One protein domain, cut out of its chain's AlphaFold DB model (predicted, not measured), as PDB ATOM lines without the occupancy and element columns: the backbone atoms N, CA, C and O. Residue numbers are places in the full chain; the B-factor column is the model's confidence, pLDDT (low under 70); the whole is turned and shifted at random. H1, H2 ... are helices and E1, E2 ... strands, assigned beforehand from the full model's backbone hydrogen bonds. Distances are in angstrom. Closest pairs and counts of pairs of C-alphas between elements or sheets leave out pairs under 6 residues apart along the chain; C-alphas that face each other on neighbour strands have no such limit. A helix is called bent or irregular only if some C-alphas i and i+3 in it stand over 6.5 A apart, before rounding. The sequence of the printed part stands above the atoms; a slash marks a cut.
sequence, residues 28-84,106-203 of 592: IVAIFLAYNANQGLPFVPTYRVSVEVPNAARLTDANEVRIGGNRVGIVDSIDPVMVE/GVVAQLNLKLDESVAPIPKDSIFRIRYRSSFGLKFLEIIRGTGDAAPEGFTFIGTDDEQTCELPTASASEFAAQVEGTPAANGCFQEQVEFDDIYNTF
ATOM      1  N   ILE A  28     203.292 204.828 176.883       93.38
ATOM      2  CA  ILE A  28     203.041 203.396 177.112       93.38
ATOM      3  C   ILE A  28     201.697 202.985 176.505       93.38
ATOM      4  O   ILE A  28     201.636 201.988 175.792       93.38
ATOM      5  N   VAL A  29     200.633 203.762 176.736       90.06
ATOM      6  CA  VAL A  29     199.309 203.497 176.153       90.06
ATOM      7  C   VAL A  29     199.355 203.597 174.628       90.06
ATOM      8  O   VAL A  29     198.797 202.741 173.951       90.06
ATOM      9  N   ALA A  30     200.056 204.585 174.072       87.88
ATOM     10  CA  ALA A  30     200.217 204.737 172.630       87.88
ATOM     11  C   ALA A  30     200.992 203.564 172.011       87.88
ATOM     12  O   ALA A  30     200.573 203.051 170.981       87.88
ATOM     13  N   ILE A  31     202.072 203.095 172.649       89.31
ATOM     14  CA  ILE A  31     202.825 201.909 172.211       89.31
ATOM     15  C   ILE A  31     201.953 200.656 172.315       89.31
ATOM     16  O   ILE A  31     201.927 199.857 171.384       89.31
ATOM     17  N   PHE A  32     201.203 200.498 173.407       85.69
ATOM     18  CA  PHE A  32     200.288 199.375 173.594       85.69
ATOM     19  C   PHE A  32     199.187 199.352 172.526       85.69
ATOM     20  O   PHE A  32     198.912 198.302 171.948       85.69
ATOM     21  N   LEU A  33     198.582 200.503 172.219       86.62
ATOM     22  CA  LEU A  33     197.588 200.625 171.154       86.62
ATOM     23  C   LEU A  33     198.211 200.413 169.770       86.62
ATOM     24  O   LEU A  33     197.616 199.718 168.961       86.62
ATOM     25  N   ALA A  34     199.403 200.951 169.501       82.06
ATOM     26  CA  ALA A  34     200.094 200.772 168.224       82.06
ATOM     27  C   ALA A  34     200.498 199.310 167.980       82.06
ATOM     28  O   ALA A  34     200.371 198.816 166.863       82.06
ATOM     29  N   TYR A  35     200.943 198.608 169.025       79.44
ATOM     30  CA  TYR A  35     201.288 197.192 168.943       79.44
ATOM     31  C   TYR A  35     200.045 196.326 168.703       79.44
ATOM     32  O   TYR A  35     200.047 195.480 167.811       79.44
ATOM     33  N   ASN A  36     198.957 196.589 169.438       73.31
ATOM     34  CA  ASN A  36     197.706 195.845 169.284       73.31
ATOM     35  C   ASN A  36     196.908 196.228 168.030       73.31
ATOM     36  O   ASN A  36     196.130 195.413 167.551       73.31
ATOM     37  N   ALA A  37     197.117 197.413 167.447       71.69
ATOM     38  CA  ALA A  37     196.430 197.836 166.224       71.69
ATOM     39  C   ALA A  37     196.688 196.894 165.035       71.69
ATOM     40  O   ALA A  37     195.840 196.790 164.148       71.69
ATOM     41  N   ASN A  38     197.805 196.157 165.043       67.56
ATOM     42  CA  ASN A  38     198.089 195.123 164.046       67.56
ATOM     43  C   ASN A  38     197.115 193.926 164.122       67.56
ATOM     44  O   ASN A  38     196.917 193.257 163.114       67.56
ATOM     45  N   GLN A  39     196.457 193.694 165.265       69.44
ATOM     46  CA  GLN A  39     195.418 192.664 165.475       69.44
ATOM     47  C   GLN A  39     193.983 193.251 165.475       69.44
ATOM     48  O   GLN A  39     193.000 192.616 165.885       69.44
ATOM     49  N   GLY A  40     193.848 194.491 164.995       67.38
ATOM     50  CA  GLY A  40     192.614 195.271 165.021       67.38
ATOM     51  C   GLY A  40     192.510 196.177 166.249       67.38
ATOM     52  O   GLY A  40     193.125 195.943 167.287       67.38
ATOM     53  N   LEU A  41     191.730 197.251 166.127       71.44
ATOM     54  CA  LEU A  41     191.550 198.196 167.224       71.44
ATOM     55  C   LEU A  41     190.758 197.535 168.364       71.44
ATOM     56  O   LEU A  41     189.701 196.947 168.110       71.44
ATOM     57  N   PRO A  42     191.223 197.639 169.621       67.12
ATOM     58  CA  PRO A  42     190.416 197.211 170.752       67.12
ATOM     59  C   PRO A  42     189.105 198.019 170.764       67.12
ATOM     60  O   PRO A  42     189.119 199.223 170.506       67.12
ATOM     61  N   PHE A  43     187.984 197.350 171.062       72.69
ATOM     62  CA  PHE A  43     186.627 197.920 171.198       72.69
ATOM     63  C   PHE A  43     185.838 198.236 169.912       72.69
ATOM     64  O   PHE A  43     184.762 198.823 170.008       72.69
ATOM     65  N   VAL A  44     186.306 197.830 168.728       80.88
ATOM     66  CA  VAL A  44     185.489 197.884 167.499       80.88
ATOM     67  C   VAL A  44     184.691 196.576 167.363       80.88
ATOM     68  O   VAL A  44     185.300 195.514 167.506       80.88
ATOM     69  N   PRO A  45     183.362 196.612 167.127       86.12
ATOM     70  CA  PRO A  45     182.577 195.402 166.885       86.12
ATOM     71  C   PRO A  45     183.056 194.704 165.609       86.12
ATOM     72  O   PRO A  45     183.329 195.359 164.599       86.12
ATOM     73  N   THR A  46     183.189 193.382 165.676       89.44
ATOM     74  CA  THR A  46     183.703 192.563 164.577       89.44
ATOM     75  C   THR A  46     182.839 191.341 164.360       89.44
ATOM     76  O   THR A  46     182.541 190.639 165.322       89.44
ATOM     77  N   TYR A  47     182.579 191.037 163.098       93.62
ATOM     78  CA  TYR A  47     181.903 189.835 162.650       93.62
ATOM     79  C   TYR A  47     182.910 188.694 162.491       93.62
ATOM     80  O   TYR A  47     183.884 188.808 161.738       93.62
ATOM     81  N   ARG A  48     182.705 187.604 163.235       93.69
ATOM     82  CA  ARG A  48     183.610 186.446 163.264       93.69
ATOM     83  C   ARG A  48     183.023 185.278 162.487       93.69
ATOM     84  O   ARG A  48     181.918 184.838 162.783       93.69
ATOM     85  N   VAL A  49     183.781 184.766 161.527       95.38
ATOM     86  CA  VAL A  49     183.446 183.583 160.719       95.38
ATOM     87  C   VAL A  49     184.720 182.810 160.418       95.38
ATOM     88  O   VAL A  49     185.809 183.380 160.482       95.38
ATOM     89  N   SER A  50     184.595 181.539 160.063       95.12
ATOM     90  CA  SER A  50     185.737 180.688 159.723       95.12
ATOM     91  C   SER A  50     185.600 180.165 158.300       95.12
ATOM     92  O   SER A  50     184.485 180.021 157.818       95.12
ATOM     93  N   VAL A  51     186.705 179.893 157.610       93.12
ATOM     94  CA  VAL A  51     186.684 179.256 156.284       93.12
ATOM     95  C   VAL A  51     187.700 178.126 156.215       93.12
ATOM     96  O   VAL A  51     188.864 178.321 156.559       93.12
ATOM     97  N   GLU A  52     187.269 176.953 155.769       91.69
ATOM     98  CA  GLU A  52     188.124 175.795 155.525       91.69
ATOM     99  C   GLU A  52     188.632 175.821 154.085       91.69
ATOM    100  O   GLU A  52     187.855 175.899 153.133       91.69
ATOM    101  N   VAL A  53     189.955 175.779 153.924       88.44
ATOM    102  CA  VAL A  53     190.627 175.793 152.622       88.44
ATOM    103  C   VAL A  53     191.608 174.623 152.513       88.44
ATOM    104  O   VAL A  53     192.231 174.265 153.519       88.44
ATOM    105  N   PRO A  54     191.827 174.051 151.313       85.25
ATOM    106  CA  PRO A  54     192.764 172.940 151.134       85.25
ATOM    107  C   PRO A  54     194.191 173.288 151.573       85.25
ATOM    108  O   PRO A  54     194.899 172.465 152.145       85.25
ATOM    109  N   ASN A  55     194.623 174.526 151.312       82.88
ATOM    110  CA  ASN A  55     195.964 174.992 151.631       82.88
ATOM    111  C   ASN A  55     195.974 176.502 151.920       82.88
ATOM    112  O   ASN A  55     195.460 177.303 151.141       82.88
ATOM    113  N   ALA A  56     196.603 176.892 153.030       82.12
ATOM    114  CA  ALA A  56     196.806 178.284 153.437       82.12
ATOM    115  C   ALA A  56     198.278 178.736 153.319       82.12
ATOM    116  O   ALA A  56     198.717 179.652 154.018       82.12
ATOM    117  N   ALA A  57     199.073 178.091 152.459       77.56
ATOM    118  CA  ALA A  57     200.501 178.349 152.318       77.56
ATOM    119  C   ALA A  57     200.784 179.843 152.116       77.56
ATOM    120  O   ALA A  57     200.253 180.495 151.215       77.56
ATOM    121  N   ARG A  58     201.689 180.386 152.937       75.12
ATOM    122  CA  ARG A  58     202.120 181.795 152.907       75.12
ATOM    123  C   ARG A  58     201.017 182.826 153.218       75.12
ATOM    124  O   ARG A  58     201.232 184.016 152.978       75.12
ATOM    125  N   LEU A  59     199.872 182.408 153.763       86.50
ATOM    126  CA  LEU A  59     199.087 183.264 154.653       86.50
ATOM    127  C   LEU A  59     199.684 183.192 156.060       86.50
ATOM    128  O   LEU A  59     200.223 182.170 156.477       86.50
ATOM    129  N   THR A  60     199.604 184.301 156.774       88.06
ATOM    130  CA  THR A  60     199.985 184.433 158.177       88.06
ATOM    131  C   THR A  60     198.863 185.133 158.936       88.06
ATOM    132  O   THR A  60     197.935 185.699 158.343       88.06
ATOM    133  N   ASP A  61     198.954 185.116 160.257       88.50
ATOM    134  CA  ASP A  61     198.079 185.918 161.100       88.50
ATOM    135  C   ASP A  61     198.197 187.403 160.713       88.50
ATOM    136  O   ASP A  61     199.244 187.879 160.261       88.50
ATOM    137  N   ALA A  62     197.105 188.146 160.867       88.00
ATOM    138  CA  ALA A  62     196.960 189.545 160.467       88.00
ATOM    139  C   ALA A  62     197.016 189.831 158.950       88.00
ATOM    140  O   ALA A  62     196.924 191.002 158.553       88.00
ATOM    141  N   ASN A  63     197.095 188.815 158.076       90.88
ATOM    142  CA  ASN A  63     196.887 189.034 156.642       90.88
ATOM    143  C   ASN A  63     195.502 189.626 156.379       90.88
ATOM    144  O   ASN A  63     194.520 189.321 157.049       90.88
ATOM    145  N   GLU A  64     195.433 190.508 155.387       92.00
ATOM    146  CA  GLU A  64     194.212 191.246 155.090       92.00
ATOM    147  C   GLU A  64     193.149 190.335 154.473       92.00
ATOM    148  O   GLU A  64     193.451 189.481 153.637       92.00
ATOM    149  N   VAL A  65     191.895 190.587 154.839       93.62
ATOM    150  CA  VAL A  65     190.721 190.046 154.156       93.62
ATOM    151  C   VAL A  65     190.071 191.177 153.371       93.62
ATOM    152  O   VAL A  65     189.916 192.289 153.891       93.62
ATOM    153  N   ARG A  66     189.734 190.932 152.102       92.62
ATOM    154  CA  ARG A  66     189.242 191.956 151.176       92.62
ATOM    155  C   ARG A  66     187.971 191.532 150.448       92.62
ATOM    156  O   ARG A  66     187.865 190.390 150.030       92.62
ATOM    157  N   ILE A  67     187.058 192.478 150.226       91.12
ATOM    158  CA  ILE A  67     185.876 192.327 149.356       91.12
ATOM    159  C   ILE A  67     185.927 193.437 148.312       91.12
ATOM    160  O   ILE A  67     186.066 194.609 148.668       91.12
ATOM    161  N   GLY A  68     185.861 193.091 147.023       84.75
ATOM    162  CA  GLY A  68     185.934 194.084 145.941       84.75
ATOM    163  C   GLY A  68     187.196 194.961 145.997       84.75
ATOM    164  O   GLY A  68     187.153 196.146 145.684       84.75
ATOM    165  N   GLY A  69     188.314 194.413 146.490       84.50
ATOM    166  CA  GLY A  69     189.586 195.123 146.652       84.50
ATOM    167  C   GLY A  69     189.720 195.967 147.929       84.50
ATOM    168  O   GLY A  69     190.845 196.330 148.282       84.50
ATOM    169  N   ASN A  70     188.638 196.220 148.670       89.06
ATOM    170  CA  ASN A  70     188.667 196.957 149.938       89.06
ATOM    171  C   ASN A  70     188.990 196.029 151.109       89.06
ATOM    172  O   ASN A  70     188.459 194.926 151.174       89.06
ATOM    173  N   ARG A  71     189.833 196.473 152.049       91.56
ATOM    174  CA  ARG A  71     190.122 195.731 153.287       91.56
ATOM    175  C   ARG A  71     188.914 195.792 154.216       91.56
ATOM    176  O   ARG A  71     188.491 196.884 154.569       91.56
ATOM    177  N   VAL A  72     188.420 194.622 154.605       92.25
ATOM    178  CA  VAL A  72     187.217 194.437 155.434       92.25
ATOM    179  C   VAL A  72     187.485 193.613 156.690       92.25
ATOM    180  O   VAL A  72     186.555 193.257 157.404       92.25
ATOM    181  N   GLY A  73     188.737 193.227 156.930       91.56
ATOM    182  CA  GLY A  73     189.099 192.406 158.074       91.56
ATOM    183  C   GLY A  73     190.516 191.865 158.000       91.56
ATOM    184  O   GLY A  73     191.324 192.282 157.158       91.56
ATOM    185  N   ILE A  74     190.798 190.930 158.899       92.38
ATOM    186  CA  ILE A  74     192.058 190.193 158.980       92.38
ATOM    187  C   ILE A  74     191.819 188.710 159.250       92.38
ATOM    188  O   ILE A  74     190.781 188.323 159.790       92.38
ATOM    189  N   VAL A  75     192.813 187.902 158.902       93.56
ATOM    190  CA  VAL A  75     192.958 186.535 159.405       93.56
ATOM    191  C   VAL A  75     193.429 186.623 160.860       93.56
ATOM    192  O   VAL A  75     194.477 187.207 161.131       93.56
ATOM    193  N   ASP A  76     192.622 186.118 161.787       91.81
ATOM    194  CA  ASP A  76     192.886 186.122 163.233       91.81
ATOM    195  C   ASP A  76     193.823 184.968 163.609       91.81
ATOM    196  O   ASP A  76     194.843 185.188 164.259       91.81
ATOM    197  N   SER A  77     193.511 183.757 163.135       92.56
ATOM    198  CA  SER A  77     194.365 182.571 163.264       92.56
ATOM    199  C   SER A  77     194.157 181.591 162.110       92.56
ATOM    200  O   SER A  77     193.161 181.658 161.381       92.56
ATOM    201  N   ILE A  78     195.116 180.678 161.956       93.44
ATOM    202  CA  ILE A  78     195.091 179.583 160.987       93.44
ATOM    203  C   ILE A  78     195.307 178.279 161.748       93.44
ATOM    204  O   ILE A  78     196.397 178.042 162.268       93.44
ATOM    205  N   ASP A  79     194.284 177.431 161.786       92.62
ATOM    206  CA  ASP A  79     194.301 176.180 162.539       92.62
ATOM    207  C   ASP A  79     194.191 174.973 161.590       92.62
ATOM    208  O   ASP A  79     193.370 174.989 160.670       92.62
ATOM    209  N   PRO A  80     195.003 173.913 161.760       90.06
ATOM    210  CA  PRO A  80     194.849 172.686 160.986       90.06
ATOM    211  C   PRO A  80     193.651 171.880 161.505       90.06
ATOM    212  O   PRO A  80     193.560 171.589 162.698       90.06
ATOM    213  N   VAL A  81     192.759 171.474 160.603       88.38
ATOM    214  CA  VAL A  81     191.558 170.686 160.910       88.38
ATOM    215  C   VAL A  81     191.585 169.385 160.119       88.38
ATOM    216  O   VAL A  81     191.910 169.372 158.935       88.38
ATOM    217  N   MET A  82     191.259 168.277 160.784       79.00
ATOM    218  CA  MET A  82     191.105 166.980 160.129       79.00
ATOM    219  C   MET A  82     189.704 166.892 159.513       79.00
ATOM    220  O   MET A  82     188.717 166.960 160.242       79.00
ATOM    221  N   VAL A  83     189.615 166.708 158.201       70.44
ATOM    222  CA  VAL A  83     188.372 166.443 157.473       70.44
ATOM    223  C   VAL A  83     188.220 164.938 157.295       70.44
ATOM    224  O   VAL A  83     189.082 164.272 156.720       70.44
ATOM    225  N   GLU A  84     187.101 164.394 157.769       58.75
ATOM    226  CA  GLU A  84     186.671 163.025 157.467       58.75
ATOM    227  C   GLU A  84     186.125 162.952 156.033       58.75
ATOM    228  O   GLU A  84     184.932 162.759 155.813       58.75
ATOM    229  N   GLY A 106     193.554 164.056 154.623       66.31
ATOM    230  CA  GLY A 106     192.393 164.662 155.270       66.31
ATOM    231  C   GLY A 106     192.701 165.857 156.175       66.31
ATOM    232  O   GLY A 106     192.037 165.986 157.190       66.31
ATOM    233  N   VAL A 107     193.710 166.691 155.891       78.56
ATOM    234  CA  VAL A 107     194.003 167.897 156.696       78.56
ATOM    235  C   VAL A 107     193.748 169.136 155.853       78.56
ATOM    236  O   VAL A 107     194.374 169.295 154.807       78.56
ATOM    237  N   VAL A 108     192.871 170.016 156.330       87.75
ATOM    238  CA  VAL A 108     192.587 171.333 155.742       87.75
ATOM    239  C   VAL A 108     193.019 172.441 156.699       87.75
ATOM    240  O   VAL A 108     193.241 172.209 157.889       87.75
ATOM    241  N   ALA A 109     193.158 173.660 156.187       91.00
ATOM    242  CA  ALA A 109     193.435 174.837 156.999       91.00
ATOM    243  C   ALA A 109     192.137 175.611 157.254       91.00
ATOM    244  O   ALA A 109     191.517 176.108 156.317       91.00
ATOM    245  N   GLN A 110     191.750 175.758 158.518       93.38
ATOM    246  CA  GLN A 110     190.664 176.636 158.933       93.38
ATOM    247  C   GLN A 110     191.222 178.035 159.216       93.38
ATOM    248  O   GLN A 110     191.991 178.244 160.153       93.38
ATOM    249  N   LEU A 111     190.823 179.010 158.404       94.81
ATOM    250  CA  LEU A 111     191.122 180.423 158.609       94.81
ATOM    251  C   LEU A 111     190.026 181.032 159.483       94.81
ATOM    252  O   LEU A 111     188.883 181.147 159.045       94.81
ATOM    253  N   ASN A 112     190.362 181.464 160.693       94.94
ATOM    254  CA  ASN A 112     189.435 182.219 161.532       94.94
ATOM    255  C   ASN A 112     189.535 183.696 161.170       94.94
ATOM    256  O   ASN A 112     190.602 184.302 161.251       94.94
ATOM    257  N   LEU A 113     188.426 184.282 160.734       94.81
ATOM    258  CA  LEU A 113     188.382 185.633 160.196       94.81
ATOM    259  C   LEU A 113     187.752 186.585 161.204       94.81
ATOM    260  O   LEU A 113     186.723 186.302 161.820       94.81
ATOM    261  N   LYS A 114     188.357 187.763 161.320       93.06
ATOM    262  CA  LYS A 114     187.831 188.888 162.084       93.06
ATOM    263  C   LYS A 114     187.518 190.014 161.111       93.06
ATOM    264  O   LYS A 114     188.424 190.709 160.642       93.06
ATOM    265  N   LEU A 115     186.241 190.147 160.772       92.88
ATOM    266  CA  LEU A 115     185.744 191.086 159.771       92.88
ATOM    267  C   LEU A 115     185.079 192.290 160.438       92.88
ATOM    268  O   LEU A 115     184.610 192.214 161.571       92.88
ATOM    269  N   ASP A 116     185.038 193.416 159.740       91.31
ATOM    270  CA  ASP A 116     184.346 194.612 160.204       91.31
ATOM    271  C   ASP A 116     182.832 194.355 160.250       91.31
ATOM    272  O   ASP A 116     182.260 193.829 159.298       91.31
ATOM    273  N   GLU A 117     182.141 194.793 161.306       89.81
ATOM    274  CA  GLU A 117     180.683 194.598 161.447       89.81
ATOM    275  C   GLU A 117     179.884 195.114 160.232       89.81
ATOM    276  O   GLU A 117     178.849 194.569 159.865       89.81
ATOM    277  N   SER A 118     180.405 196.135 159.541       89.25
ATOM    278  CA  SER A 118     179.797 196.704 158.328       89.25
ATOM    279  C   SER A 118     179.638 195.723 157.161       89.25
ATOM    280  O   SER A 118     178.894 196.013 156.221       89.25
ATOM    281  N   VAL A 119     180.345 194.586 157.185       89.50
ATOM    282  CA  VAL A 119     180.244 193.558 156.144       89.50
ATOM    283  C   VAL A 119     179.353 192.379 156.518       89.50
ATOM    284  O   VAL A 119     179.131 191.525 155.660       89.50
ATOM    285  N   ALA A 120     178.822 192.349 157.740       87.25
ATOM    286  CA  ALA A 120     177.895 191.323 158.184       87.25
ATOM    287  C   ALA A 120     176.469 191.551 157.638       87.25
ATOM    288  O   ALA A 120     176.022 192.697 157.536       87.25
ATOM    289  N   PRO A 121     175.709 190.479 157.356       90.69
ATOM    290  CA  PRO A 121     176.163 189.098 157.208       90.69
ATOM    291  C   PRO A 121     176.738 188.841 155.807       90.69
ATOM    292  O   PRO A 121     176.284 189.414 154.813       90.69
ATOM    293  N   ILE A 122     177.706 187.930 155.717       91.75
ATOM    294  CA  ILE A 122     178.185 187.426 154.425       91.75
ATOM    295  C   ILE A 122     177.254 186.283 153.978       91.75
ATOM    296  O   ILE A 122     176.900 185.451 154.814       91.75
ATOM    297  N   PRO A 123     176.819 186.225 152.706       91.88
ATOM    298  CA  PRO A 123     176.009 185.115 152.200       91.88
ATOM    299  C   PRO A 123     176.742 183.770 152.292       91.88
ATOM    300  O   PRO A 123     177.946 183.716 152.037       91.88
ATOM    301  N   LYS A 124     176.037 182.689 152.640       90.56
ATOM    302  CA  LYS A 124     176.592 181.331 152.789       90.56
ATOM    303  C   LYS A 124     177.219 180.799 151.504       90.56
ATOM    304  O   LYS A 124     178.197 180.079 151.576       90.56
ATOM    305  N   ASP A 125     176.709 181.212 150.354       87.62
ATOM    306  CA  ASP A 125     177.171 180.853 149.010       87.62
ATOM    307  C   ASP A 125     178.345 181.730 148.516       87.62
ATOM    308  O   ASP A 125     178.563 181.875 147.310       87.62
ATOM    309  N   SER A 126     179.087 182.370 149.428       89.12
ATOM    310  CA  SER A 126     180.227 183.227 149.080       89.12
ATOM    311  C   SER A 126     181.456 182.423 148.655       89.12
ATOM    312  O   SER A 126     181.720 181.332 149.156       89.12
ATOM    313  N   ILE A 127     182.244 183.009 147.753       88.12
ATOM    314  CA  ILE A 127     183.464 182.401 147.215       88.12
ATOM    315  C   ILE A 127     184.689 183.041 147.865       88.12
ATOM    316  O   ILE A 127     184.777 184.261 148.017       88.12
ATOM    317  N   PHE A 128     185.664 182.207 148.199       89.25
ATOM    318  CA  PHE A 128     186.914 182.562 148.848       89.25
ATOM    319  C   PHE A 128     188.086 182.226 147.932       89.25
ATOM    320  O   PHE A 128     188.125 181.163 147.314       89.25
ATOM    321  N   ARG A 129     189.077 183.114 147.854       88.12
ATOM    322  CA  ARG A 129     190.345 182.814 147.174       88.12
ATOM    323  C   ARG A 129     191.514 183.560 147.774       88.12
ATOM    324  O   ARG A 129     191.369 184.672 148.278       88.12
ATOM    325  N   ILE A 130     192.699 182.979 147.664       89.06
ATOM    326  CA  ILE A 130     193.932 183.583 148.167       89.06
ATOM    327  C   ILE A 130     194.675 184.222 146.997       89.06
ATOM    328  O   ILE A 130     194.955 183.562 146.002       89.06
ATOM    329  N   ARG A 131     195.007 185.512 147.111       85.19
ATOM    330  CA  ARG A 131     195.692 186.276 146.055       85.19
ATOM    331  C   ARG A 131     196.963 186.934 146.549       85.19
ATOM    332  O   ARG A 131     197.080 187.306 147.714       85.19
ATOM    333  N   TYR A 132     197.902 187.162 145.635       85.81
ATOM    334  CA  TYR A 132     199.095 187.953 145.918       85.81
ATOM    335  C   TYR A 132     198.761 189.445 146.009       85.81
ATOM    336  O   TYR A 132     198.229 190.047 145.078       85.81
ATOM    337  N   ARG A 133     199.149 190.065 147.124       83.25
ATOM    338  CA  ARG A 133     199.207 191.524 147.287       83.25
ATOM    339  C   ARG A 133     200.431 192.119 146.587       83.25
ATOM    340  O   ARG A 133     200.413 193.282 146.200       83.25
ATOM    341  N   SER A 134     201.515 191.349 146.493       75.94
ATOM    342  CA  SER A 134     202.815 191.791 145.980       75.94
ATOM    343  C   SER A 134     203.529 190.660 145.243       75.94
ATOM    344  O   SER A 134     203.391 189.494 145.612       75.94
ATOM    345  N   SER A 135     204.370 191.017 144.268       71.69
ATOM    346  CA  SER A 135     205.276 190.092 143.569       71.69
ATOM    347  C   SER A 135     206.278 189.398 144.502       71.69
ATOM    348  O   SER A 135     206.852 188.382 144.132       71.69
ATOM    349  N   PHE A 136     206.486 189.930 145.711       68.38
ATOM    350  CA  PHE A 136     207.398 189.375 146.717       68.38
ATOM    351  C   PHE A 136     206.726 188.402 147.703       68.38
ATOM    352  O   PHE A 136     207.337 188.023 148.698       68.38
ATOM    353  N   GLY A 137     205.484 187.978 147.442       71.25
ATOM    354  CA  GLY A 137     204.887 186.817 148.113       71.25
ATOM    355  C   GLY A 137     203.917 187.104 149.260       71.25
ATOM    356  O   GLY A 137     203.380 186.152 149.815       71.25
ATOM    357  N   LEU A 138     203.639 188.371 149.598       83.31
ATOM    358  CA  LEU A 138     202.543 188.698 150.524       83.31
ATOM    359  C   LEU A 138     201.202 188.311 149.897       83.31
ATOM    360  O   LEU A 138     200.910 188.749 148.781       83.31
ATOM    361  N   LYS A 139     200.383 187.549 150.627       89.94
ATOM    362  CA  LYS A 139     199.044 187.116 150.206       89.94
ATOM    363  C   LYS A 139     197.934 187.848 150.977       89.94
ATOM    364  O   LYS A 139     198.188 188.489 151.995       89.94
ATOM    365  N   PHE A 140     196.708 187.804 150.479       91.56
ATOM    366  CA  PHE A 140     195.499 188.249 151.175       91.56
ATOM    367  C   PHE A 140     194.337 187.330 150.793       91.56
ATOM    368  O   PHE A 140     194.369 186.711 149.726       91.56
ATOM    369  N   LEU A 141     193.330 187.242 151.657       92.44
ATOM    370  CA  LEU A 141     192.105 186.503 151.369       92.44
ATOM    371  C   LEU A 141     191.112 187.442 150.677       92.44
ATOM    372  O   LEU A 141     190.769 188.493 151.217       92.44
ATOM    373  N   GLU A 142     190.662 187.088 149.482       91.06
ATOM    374  CA  GLU A 142     189.561 187.754 148.793       91.06
ATOM    375  C   GLU A 142     188.265 186.987 149.053       91.06
ATOM    376  O   GLU A 142     188.212 185.770 148.870       91.06
ATOM    377  N   ILE A 143     187.229 187.714 149.459       91.38
ATOM    378  CA  ILE A 143     185.861 187.223 149.586       91.38
ATOM    379  C   ILE A 143     185.029 187.875 148.485       91.38
ATOM    380  O   ILE A 143     185.002 189.101 148.343       91.38
ATOM    381  N   ILE A 144     184.318 187.046 147.733       89.19
ATOM    382  CA  ILE A 144     183.357 187.447 146.714       89.19
ATOM    383  C   ILE A 144     181.984 187.056 147.244       89.19
ATOM    384  O   ILE A 144     181.729 185.878 147.495       89.19
ATOM    385  N   ARG A 145     181.109 188.041 147.461       88.62
ATOM    386  CA  ARG A 145     179.800 187.776 148.066       88.62
ATOM    387  C   ARG A 145     178.902 187.017 147.096       88.62
ATOM    388  O   ARG A 145     178.811 187.391 145.929       88.62
ATOM    389  N   GLY A 146     178.215 186.001 147.599       85.69
ATOM    390  CA  GLY A 146     177.114 185.370 146.880       85.69
ATOM    391  C   GLY A 146     175.808 186.165 146.993       85.69
ATOM    392  O   GLY A 146     175.794 187.379 147.239       85.69
ATOM    393  N   THR A 147     174.694 185.465 146.820       85.00
ATOM    394  CA  THR A 147     173.324 186.011 146.874       85.00
ATOM    395  C   THR A 147     172.379 185.213 147.774       85.00
ATOM    396  O   THR A 147     171.216 185.586 147.912       85.00
ATOM    397  N   GLY A 148     172.861 184.129 148.377       82.19
ATOM    398  CA  GLY A 148     172.097 183.204 149.197       82.19
ATOM    399  C   GLY A 148     171.878 183.673 150.634       82.19
ATOM    400  O   GLY A 148     172.003 184.851 150.979       82.19
ATOM    401  N   ASP A 149     171.522 182.716 151.490       88.81
ATOM    402  CA  ASP A 149     171.170 182.974 152.884       88.81
ATOM    403  C   ASP A 149     172.318 183.610 153.673       88.81
ATOM    404  O   ASP A 149     173.482 183.253 153.515       88.81
ATOM    405  N   ALA A 150     171.982 184.503 154.602       89.31
ATOM    406  CA  ALA A 150     172.945 185.107 155.515       89.31
ATOM    407  C   ALA A 150     173.641 184.057 156.405       89.31
ATOM    408  O   ALA A 150     172.981 183.241 157.060       89.31
ATOM    409  N   ALA A 151     174.972 184.109 156.489       90.50
ATOM    410  CA  ALA A 151     175.738 183.326 157.450       90.50
ATOM    411  C   ALA A 151     175.677 183.983 158.849       90.50
ATOM    412  O   ALA A 151     175.993 185.172 158.980       90.50
ATOM    413  N   PRO A 152     175.272 183.258 159.908       91.88
ATOM    414  CA  PRO A 152     175.314 183.785 161.271       91.88
ATOM    415  C   PRO A 152     176.760 183.988 161.751       91.88
ATOM    416  O   PRO A 152     177.706 183.465 161.165       91.88
ATOM    417  N   GLU A 153     176.942 184.744 162.834       90.62
ATOM    418  CA  GLU A 153     178.249 184.838 163.493       90.62
ATOM    419  C   GLU A 153     178.690 183.453 164.002       90.62
ATOM    420  O   GLU A 153     177.879 182.678 164.512       90.62
ATOM    421  N   GLY A 154     179.972 183.129 163.828       89.44
ATOM    422  CA  GLY A 154     180.551 181.821 164.137       89.44
ATOM    423  C   GLY A 154     180.305 180.747 163.074       89.44
ATOM    424  O   GLY A 154     180.637 179.589 163.311       89.44
ATOM    425  N   PHE A 155     179.724 181.093 161.920       93.12
ATOM    426  CA  PHE A 155     179.558 180.155 160.810       93.12
ATOM    427  C   PHE A 155     180.909 179.758 160.198       93.12
ATOM    428  O   PHE A 155     181.773 180.616 159.984       93.12
ATOM    429  N   THR A 156     181.057 178.470 159.882       91.81
ATOM    430  CA  THR A 156     182.206 177.927 159.152       91.81
ATOM    431  C   THR A 156     181.816 177.691 157.704       91.81
ATOM    432  O   THR A 156     180.913 176.906 157.421       91.81
ATOM    433  N   PHE A 157     182.507 178.376 156.801       91.25
ATOM    434  CA  PHE A 157     182.421 178.148 155.374       91.25
ATOM    435  C   PHE A 157     183.289 176.952 154.999       91.25
ATOM    436  O   PHE A 157     184.493 176.974 155.260       91.25
ATOM    437  N   ILE A 158     182.708 175.923 154.391       87.81
ATOM    438  CA  ILE A 158     183.468 174.756 153.938       87.81
ATOM    439  C   ILE A 158     183.795 175.001 152.473       87.81
ATOM    440  O   ILE A 158     182.903 175.133 151.658       87.81
ATOM    441  N   GLY A 159     185.072 175.196 152.151       81.19
ATOM    442  CA  GLY A 159     185.505 175.454 150.776       81.19
ATOM    443  C   GLY A 159     186.000 174.209 150.044       81.19
ATOM    444  O   GLY A 159     186.539 174.335 148.949       81.19
ATOM    445  N   THR A 160     185.912 173.037 150.675       77.50
ATOM    446  CA  THR A 160     186.590 171.795 150.266       77.50
ATOM    447  C   THR A 160     185.635 170.663 149.877       77.50
ATOM    448  O   THR A 160     186.102 169.631 149.405       77.50
ATOM    449  N   ASP A 161     184.333 170.808 150.124       75.38
ATOM    450  CA  ASP A 161     183.284 169.809 149.864       75.38
ATOM    451  C   ASP A 161     182.593 169.984 148.501       75.38
ATOM    452  O   ASP A 161     181.978 169.044 147.993       75.38
ATOM    453  N   ASP A 162     182.756 171.141 147.866       65.81
ATOM    454  CA  ASP A 162     182.312 171.386 146.499       65.81
ATOM    455  C   ASP A 162     183.287 170.721 145.501       65.81
ATOM    456  O   ASP A 162     184.301 171.291 145.109       65.81
ATOM    457  N   GLU A 163     182.986 169.492 145.057       55.56
ATOM    458  CA  GLU A 163     183.780 168.704 144.082       55.56
ATOM    459  C   GLU A 163     184.037 169.411 142.723       55.56
ATOM    460  O   GLU A 163     184.760 168.889 141.867       55.56
ATOM    461  N   GLN A 164     183.436 170.582 142.484       56.69
ATOM    462  CA  GLN A 164     183.597 171.390 141.276       56.69
ATOM    463  C   GLN A 164     184.490 172.607 141.519       56.69
ATOM    464  O   GLN A 164     184.400 173.298 142.527       56.69
ATOM    465  N   THR A 165     185.311 172.935 140.519       61.38
ATOM    466  CA  THR A 165     186.018 174.217 140.469       61.38
ATOM    467  C   THR A 165     184.983 175.338 140.489       61.38
ATOM    468  O   THR A 165     184.149 175.423 139.589       61.38
ATOM    469  N   CYS A 166     185.033 176.215 141.494       70.25
ATOM    470  CA  CYS A 166     184.177 177.397 141.524       70.25
ATOM    471  C   CYS A 166     184.590 178.387 140.442       70.25
ATOM    472  O   CYS A 166     185.424 179.278 140.636       70.25
ATOM    473  N   GLU A 167     184.020 178.176 139.259       65.25
ATOM    474  CA  GLU A 167     184.200 179.027 138.100       65.25
ATOM    475  C   GLU A 167     183.566 180.388 138.375       65.25
ATOM    476  O   GLU A 167     182.358 180.533 138.565       65.25
ATOM    477  N   LEU A 168     184.408 181.417 138.389       64.56
ATOM    478  CA  LEU A 168     183.924 182.786 138.387       64.56
ATOM    479  C   LEU A 168     183.468 183.160 136.977       64.56
ATOM    480  O   LEU A 168     184.112 182.749 136.006       64.56
ATOM    481  N   PRO A 169     182.421 183.994 136.840       59.81
ATOM    482  CA  PRO A 169     182.024 184.536 135.550       59.81
ATOM    483  C   PRO A 169     183.235 185.108 134.800       59.81
ATOM    484  O   PRO A 169     184.037 185.859 135.354       59.81
ATOM    485  N   THR A 170     183.374 184.791 133.514       55.56
ATOM    486  CA  THR A 170     184.525 185.216 132.694       55.56
ATOM    487  C   THR A 170     184.710 186.736 132.632       55.56
ATOM    488  O   THR A 170     185.830 187.201 132.434       55.56
ATOM    489  N   ALA A 171     183.651 187.516 132.872       52.00
ATOM    490  CA  ALA A 171     183.716 188.974 132.998       52.00
ATOM    491  C   ALA A 171     184.321 189.463 134.335       52.00
ATOM    492  O   ALA A 171     184.911 190.536 134.371       52.00
ATOM    493  N   SER A 172     184.217 188.688 135.421       52.19
ATOM    494  CA  SER A 172     184.751 189.031 136.750       52.19
ATOM    495  C   SER A 172     186.088 188.357 137.068       52.19
ATOM    496  O   SER A 172     186.740 188.712 138.047       52.19
ATOM    497  N   ALA A 173     186.557 187.422 136.237       49.94
ATOM    498  CA  ALA A 173     187.851 186.766 136.427       49.94
ATOM    499  C   ALA A 173     189.042 187.754 136.414       49.94
ATOM    500  O   ALA A 173     190.053 187.504 137.075       49.94
ATOM    501  N   SER A 174     188.919 188.895 135.718       49.12
ATOM    502  CA  SER A 174     189.934 189.960 135.680       49.12
ATOM    503  C   SER A 174     189.686 191.132 136.641       49.12
ATOM    504  O   SER A 174     190.564 191.984 136.775       49.12
ATOM    505  N   GLU A 175     188.536 191.196 137.321       56.50
ATOM    506  CA  GLU A 175     188.121 192.348 138.137       56.50
ATOM    507  C   GLU A 175     187.822 191.946 139.591       56.50
ATOM    508  O   GLU A 175     187.434 190.818 139.886       56.50
ATOM    509  N   PHE A 176     188.013 192.868 140.539       59.22
ATOM    510  CA  PHE A 176     187.629 192.664 141.940       59.22
ATOM    511  C   PHE A 176     186.102 192.754 142.081       59.22
ATOM    512  O   PHE A 176     185.570 193.784 142.498       59.22
ATOM    513  N   ALA A 177     185.380 191.702 141.704       61.31
ATOM    514  CA  ALA A 177     183.934 191.657 141.876       61.31
ATOM    515  C   ALA A 177     183.579 191.554 143.368       61.31
ATOM    516  O   ALA A 177     184.008 190.638 144.065       61.31
ATOM    517  N   ALA A 178     182.788 192.505 143.867       66.50
ATOM    518  CA  ALA A 178     182.302 192.473 145.245       66.50
ATOM    519  C   ALA A 178     181.188 191.431 145.453       66.50
ATOM    520  O   ALA A 178     180.991 190.982 146.582       66.50
ATOM    521  N   GLN A 179     180.477 191.059 144.383       74.00
ATOM    522  CA  GLN A 179     179.330 190.156 144.413       74.00
ATOM    523  C   GLN A 179     179.206 189.361 143.100       74.00
ATOM    524  O   GLN A 179     179.561 189.883 142.041       74.00
ATOM    525  N   VAL A 180     178.700 188.125 143.166       73.81
ATOM    526  CA  VAL A 180     178.391 187.252 142.018       73.81
ATOM    527  C   VAL A 180     177.004 186.627 142.205       73.81
ATOM    528  O   VAL A 180     176.664 186.195 143.304       73.81
ATOM    529  N   GLU A 181     176.201 186.593 141.138       68.38
ATOM    530  CA  GLU A 181     174.886 185.937 141.120       68.38
ATOM    531  C   GLU A 181     175.009 184.463 140.706       68.38
ATOM    532  O   GLU A 181     175.725 184.146 139.753       68.38
ATOM    533  N   GLY A 182     174.270 183.576 141.381       61.53
ATOM    534  CA  GLY A 182     174.135 182.169 140.979       61.53
ATOM    535  C   GLY A 182     175.350 181.291 141.285       61.53
ATOM    536  O   GLY A 182     175.680 180.413 140.489       61.53
ATOM    537  N   THR A 183     176.028 181.521 142.412       63.94
ATOM    538  CA  THR A 183     177.146 180.675 142.840       63.94
ATOM    539  C   THR A 183     176.643 179.269 143.218       63.94
ATOM    540  O   THR A 183     175.630 179.145 143.905       63.94
ATOM    541  N   PRO A 184     177.314 178.187 142.773       64.25
ATOM    542  CA  PRO A 184     176.905 176.812 143.084       64.25
ATOM    543  C   PRO A 184     177.255 176.371 144.519       64.25
ATOM    544  O   PRO A 184     176.960 175.238 144.885       64.25
ATOM    545  N   ALA A 185     177.870 177.251 145.314       70.25
ATOM    546  CA  ALA A 185     178.402 176.953 146.639       70.25
ATOM    547  C   ALA A 185     177.286 176.687 147.663       70.25
ATOM    548  O   ALA A 185     176.426 177.545 147.886       70.25
ATOM    549  N   ALA A 186     177.314 175.529 148.326       73.69
ATOM    550  CA  ALA A 186     176.292 175.156 149.311       73.69
ATOM    551  C   ALA A 186     176.463 175.896 150.654       73.69
ATOM    552  O   ALA A 186     175.493 176.315 151.293       73.69
ATOM    553  N   ASN A 187     177.706 176.048 151.093       82.25
ATOM    554  CA  ASN A 187     178.118 176.518 152.418       82.25
ATOM    555  C   ASN A 187     179.469 177.252 152.358       82.25
ATOM    556  O   ASN A 187     180.147 177.378 153.374       82.25
ATOM    557  N   GLY A 188     179.827 177.774 151.191       83.75
ATOM    558  CA  GLY A 188     181.087 178.442 150.901       83.75
ATOM    559  C   GLY A 188     181.793 177.704 149.779       83.75
ATOM    560  O   GLY A 188     181.520 176.542 149.559       83.75
ATOM    561  N   CYS A 189     182.665 178.376 149.036       86.25
ATOM    562  CA  CYS A 189     183.513 177.672 148.081       86.25
ATOM    563  C   CYS A 189     184.902 178.282 147.998       86.25
ATOM    564  O   CYS A 189     185.047 179.506 148.028       86.25
ATOM    565  N   PHE A 190     185.928 177.445 147.845       86.44
ATOM    566  CA  PHE A 190     187.295 177.887 147.630       86.44
ATOM    567  C   PHE A 190     187.717 177.763 146.160       86.44
ATOM    568  O   PHE A 190     187.692 176.686 145.574       86.44
ATOM    569  N   GLN A 191     188.171 178.867 145.564       83.50
ATOM    570  CA  GLN A 191     188.805 178.846 144.246       83.50
ATOM    571  C   GLN A 191     190.328 178.741 144.398       83.50
ATOM    572  O   GLN A 191     190.985 179.691 144.840       83.50
ATOM    573  N   GLU A 192     190.895 177.615 143.965       75.88
ATOM    574  CA  GLU A 192     192.344 177.415 143.916       75.88
ATOM    575  C   GLU A 192     193.002 178.385 142.915       75.88
ATOM    576  O   GLU A 192     192.542 178.559 141.783       75.88
ATOM    577  N   GLN A 193     194.082 179.051 143.338       72.56
ATOM    578  CA  GLN A 193     194.921 179.860 142.454       72.56
ATOM    579  C   GLN A 193     196.235 179.140 142.186       72.56
ATOM    580  O   GLN A 193     196.891 178.696 143.121       72.56
ATOM    581  N   VAL A 194     196.651 179.131 140.919       71.31
ATOM    582  CA  VAL A 194     197.976 178.645 140.516       71.31
ATOM    583  C   VAL A 194     199.046 179.494 141.204       71.31
ATOM    584  O   VAL A 194     199.133 180.706 140.973       71.31
ATOM    585  N   GLU A 195     199.872 178.873 142.040       71.50
ATOM    586  CA  GLU A 195     200.984 179.552 142.692       71.50
ATOM    587  C   GLU A 195     202.184 179.690 141.743       71.50
ATOM    588  O   GLU A 195     202.363 178.929 140.791       71.50
ATOM    589  N   PHE A 196     203.076 180.653 142.012       70.00
ATOM    590  CA  PHE A 196     204.340 180.740 141.261       70.00
ATOM    591  C   PHE A 196     205.165 179.451 141.375       70.00
ATOM    592  O   PHE A 196     205.870 179.086 140.432       70.00
ATOM    593  N   ASP A 197     205.061 178.760 142.511       64.81
ATOM    594  CA  ASP A 197     205.729 177.483 142.738       64.81
ATOM    595  C   ASP A 197     205.120 176.376 141.853       64.81
ATOM    596  O   ASP A 197     205.857 175.501 141.398       64.81
ATOM    597  N   ASP A 198     203.835 176.465 141.486       67.06
ATOM    598  CA  ASP A 198     203.170 175.492 140.609       67.06
ATOM    599  C   ASP A 198     203.655 175.575 139.167       67.06
ATOM    600  O   ASP A 198     203.837 174.546 138.514       67.06
ATOM    601  N   ILE A 199     203.997 176.780 138.693       67.38
ATOM    602  CA  ILE A 199     204.688 176.951 137.406       67.38
ATOM    603  C   ILE A 199     206.004 176.168 137.426       67.38
ATOM    604  O   ILE A 199     206.337 175.492 136.453       67.38
ATOM    605  N   TYR A 200     206.744 176.203 138.536       63.78
ATOM    606  CA  TYR A 200     207.968 175.417 138.663       63.78
ATOM    607  C   TYR A 200     207.697 173.922 138.858       63.78
ATOM    608  O   TYR A 200     208.489 173.112 138.374       63.78
ATOM    609  N   ASN A 201     206.589 173.545 139.499       67.12
ATOM    610  CA  ASN A 201     206.163 172.152 139.656       67.12
ATOM    611  C   ASN A 201     205.794 171.492 138.317       67.12
ATOM    612  O   ASN A 201     205.890 170.270 138.219       67.12
ATOM    613  N   THR A 202     205.481 172.263 137.264       75.25
ATOM    614  CA  THR A 202     205.339 171.714 135.898       75.25
ATOM    615  C   THR A 202     206.635 171.093 135.365       75.25
ATOM    616  O   THR A 202     206.601 170.197 134.518       75.25
ATOM    617  N   PHE A 203     207.797 171.526 135.870       76.94
ATOM    618  CA  PHE A 203     209.076 170.914 135.541       76.94
ATOM    619  C   PHE A 203     209.317 169.679 136.415       76.94
ATOM    620  O   PHE A 203     209.201 169.710 137.645       76.94
TER     621      PHE A 203
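AT A GLANCE: This is residues 28 to 84 and 106 to 203 of the 592 residues of the protein "MCE family protein" of Solirubrobacterales bacterium (UniProt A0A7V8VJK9). A seven-stranded sheet, curled like part of a barrel and strongly twisted, folds back on itself so that two leaves, E5 E6 E2 and E4 E1 E7, face each other with E3 as the hinge. Helix H1 lies off one end, only grazing the sheet with residues 38 to 39, while residues 197 to 203, mostly in the short helix H2, stick out elsewhere. The printed part has 155 residues, with named elements in the order H1 E1 E2 E3 E4 E5 E6 E7 H2; the mixed sheet runs E5 E6 E2 E3 E4 E1 E7. The class is mixed, helices and strands, though under half of the residues are in named elements. The whole is compact, with a radius of gyration of the C-alphas of 15.8 A and spans of 51 by 41 by 35 A.

HOW THE PARTS SIT: H1, residues 28 to 39, comes closest to E3, residues 70 to 82, at the C-alphas of Gln 39 and Asp 76, 7.4 A apart. E1, residues 46 to 53, is antiparallel to E4, residues 107 to 116, with N 51 and O 111 2.9 A apart, within hydrogen-bond range. On its other side E1 is parallel to the edge strand E7, residues 156 to 158, with N 52 and O 157 at 2.8 A. E2, residues 64 to 67, forms a hairpin with E3, with N 65 and O 73 at 2.9 A. E3 bends by 59 degrees at residue 77 and is antiparallel to E4, with N 76 and O 112 at 2.8 A. The edge strand E5, residues 127 to 132, forms a hairpin with E6, residues 139 to 144, with N 129 and O 142 at 3.0 A. E6 is parallel to E2, with N 143 and O 66 at 2.8 A. Residues 127 to 128 of E5 also pair, parallel, with residues 189 to 190. H2, residues 196 to 201, is not on the sheet and is apart from H1. Of the O i to N i+4 pairs, 6 of 8 in H1 and 1 of 2 in H2 are within hydrogen-bond range.

IN THESE COORDINATES: H1 begins with C-alpha 28 at (203.041, 203.396, 177.112) and is 17.6 A long; it is neither bent nor irregular, but only just: C-alphas 35 and 38 are 6.2 A apart. E1 measures 21.7 A, E3 31.8 A, E4 28.6 A, E5 16.6 A and E6 16.1 A. E3 begins with C-alpha 70 at (188.667, 196.957, 149.938). H2 ends with C-alpha 201 at (206.163, 172.152, 139.656).

THE WHOLE: The C-alphas of Ile 28 and Phe 203, the two farthest apart, are 53.1 A apart. Residues 85 to 105 are not printed, and C-alphas 84 and 106 are 6.3 A apart across this cut. The links E6 to E7 and E7 to H2 are long, the latter with 37 residues. Mean pLDDT of the printed part is 81.0; 32 residues are under 70, among them 167 to 178 and 197 to 201.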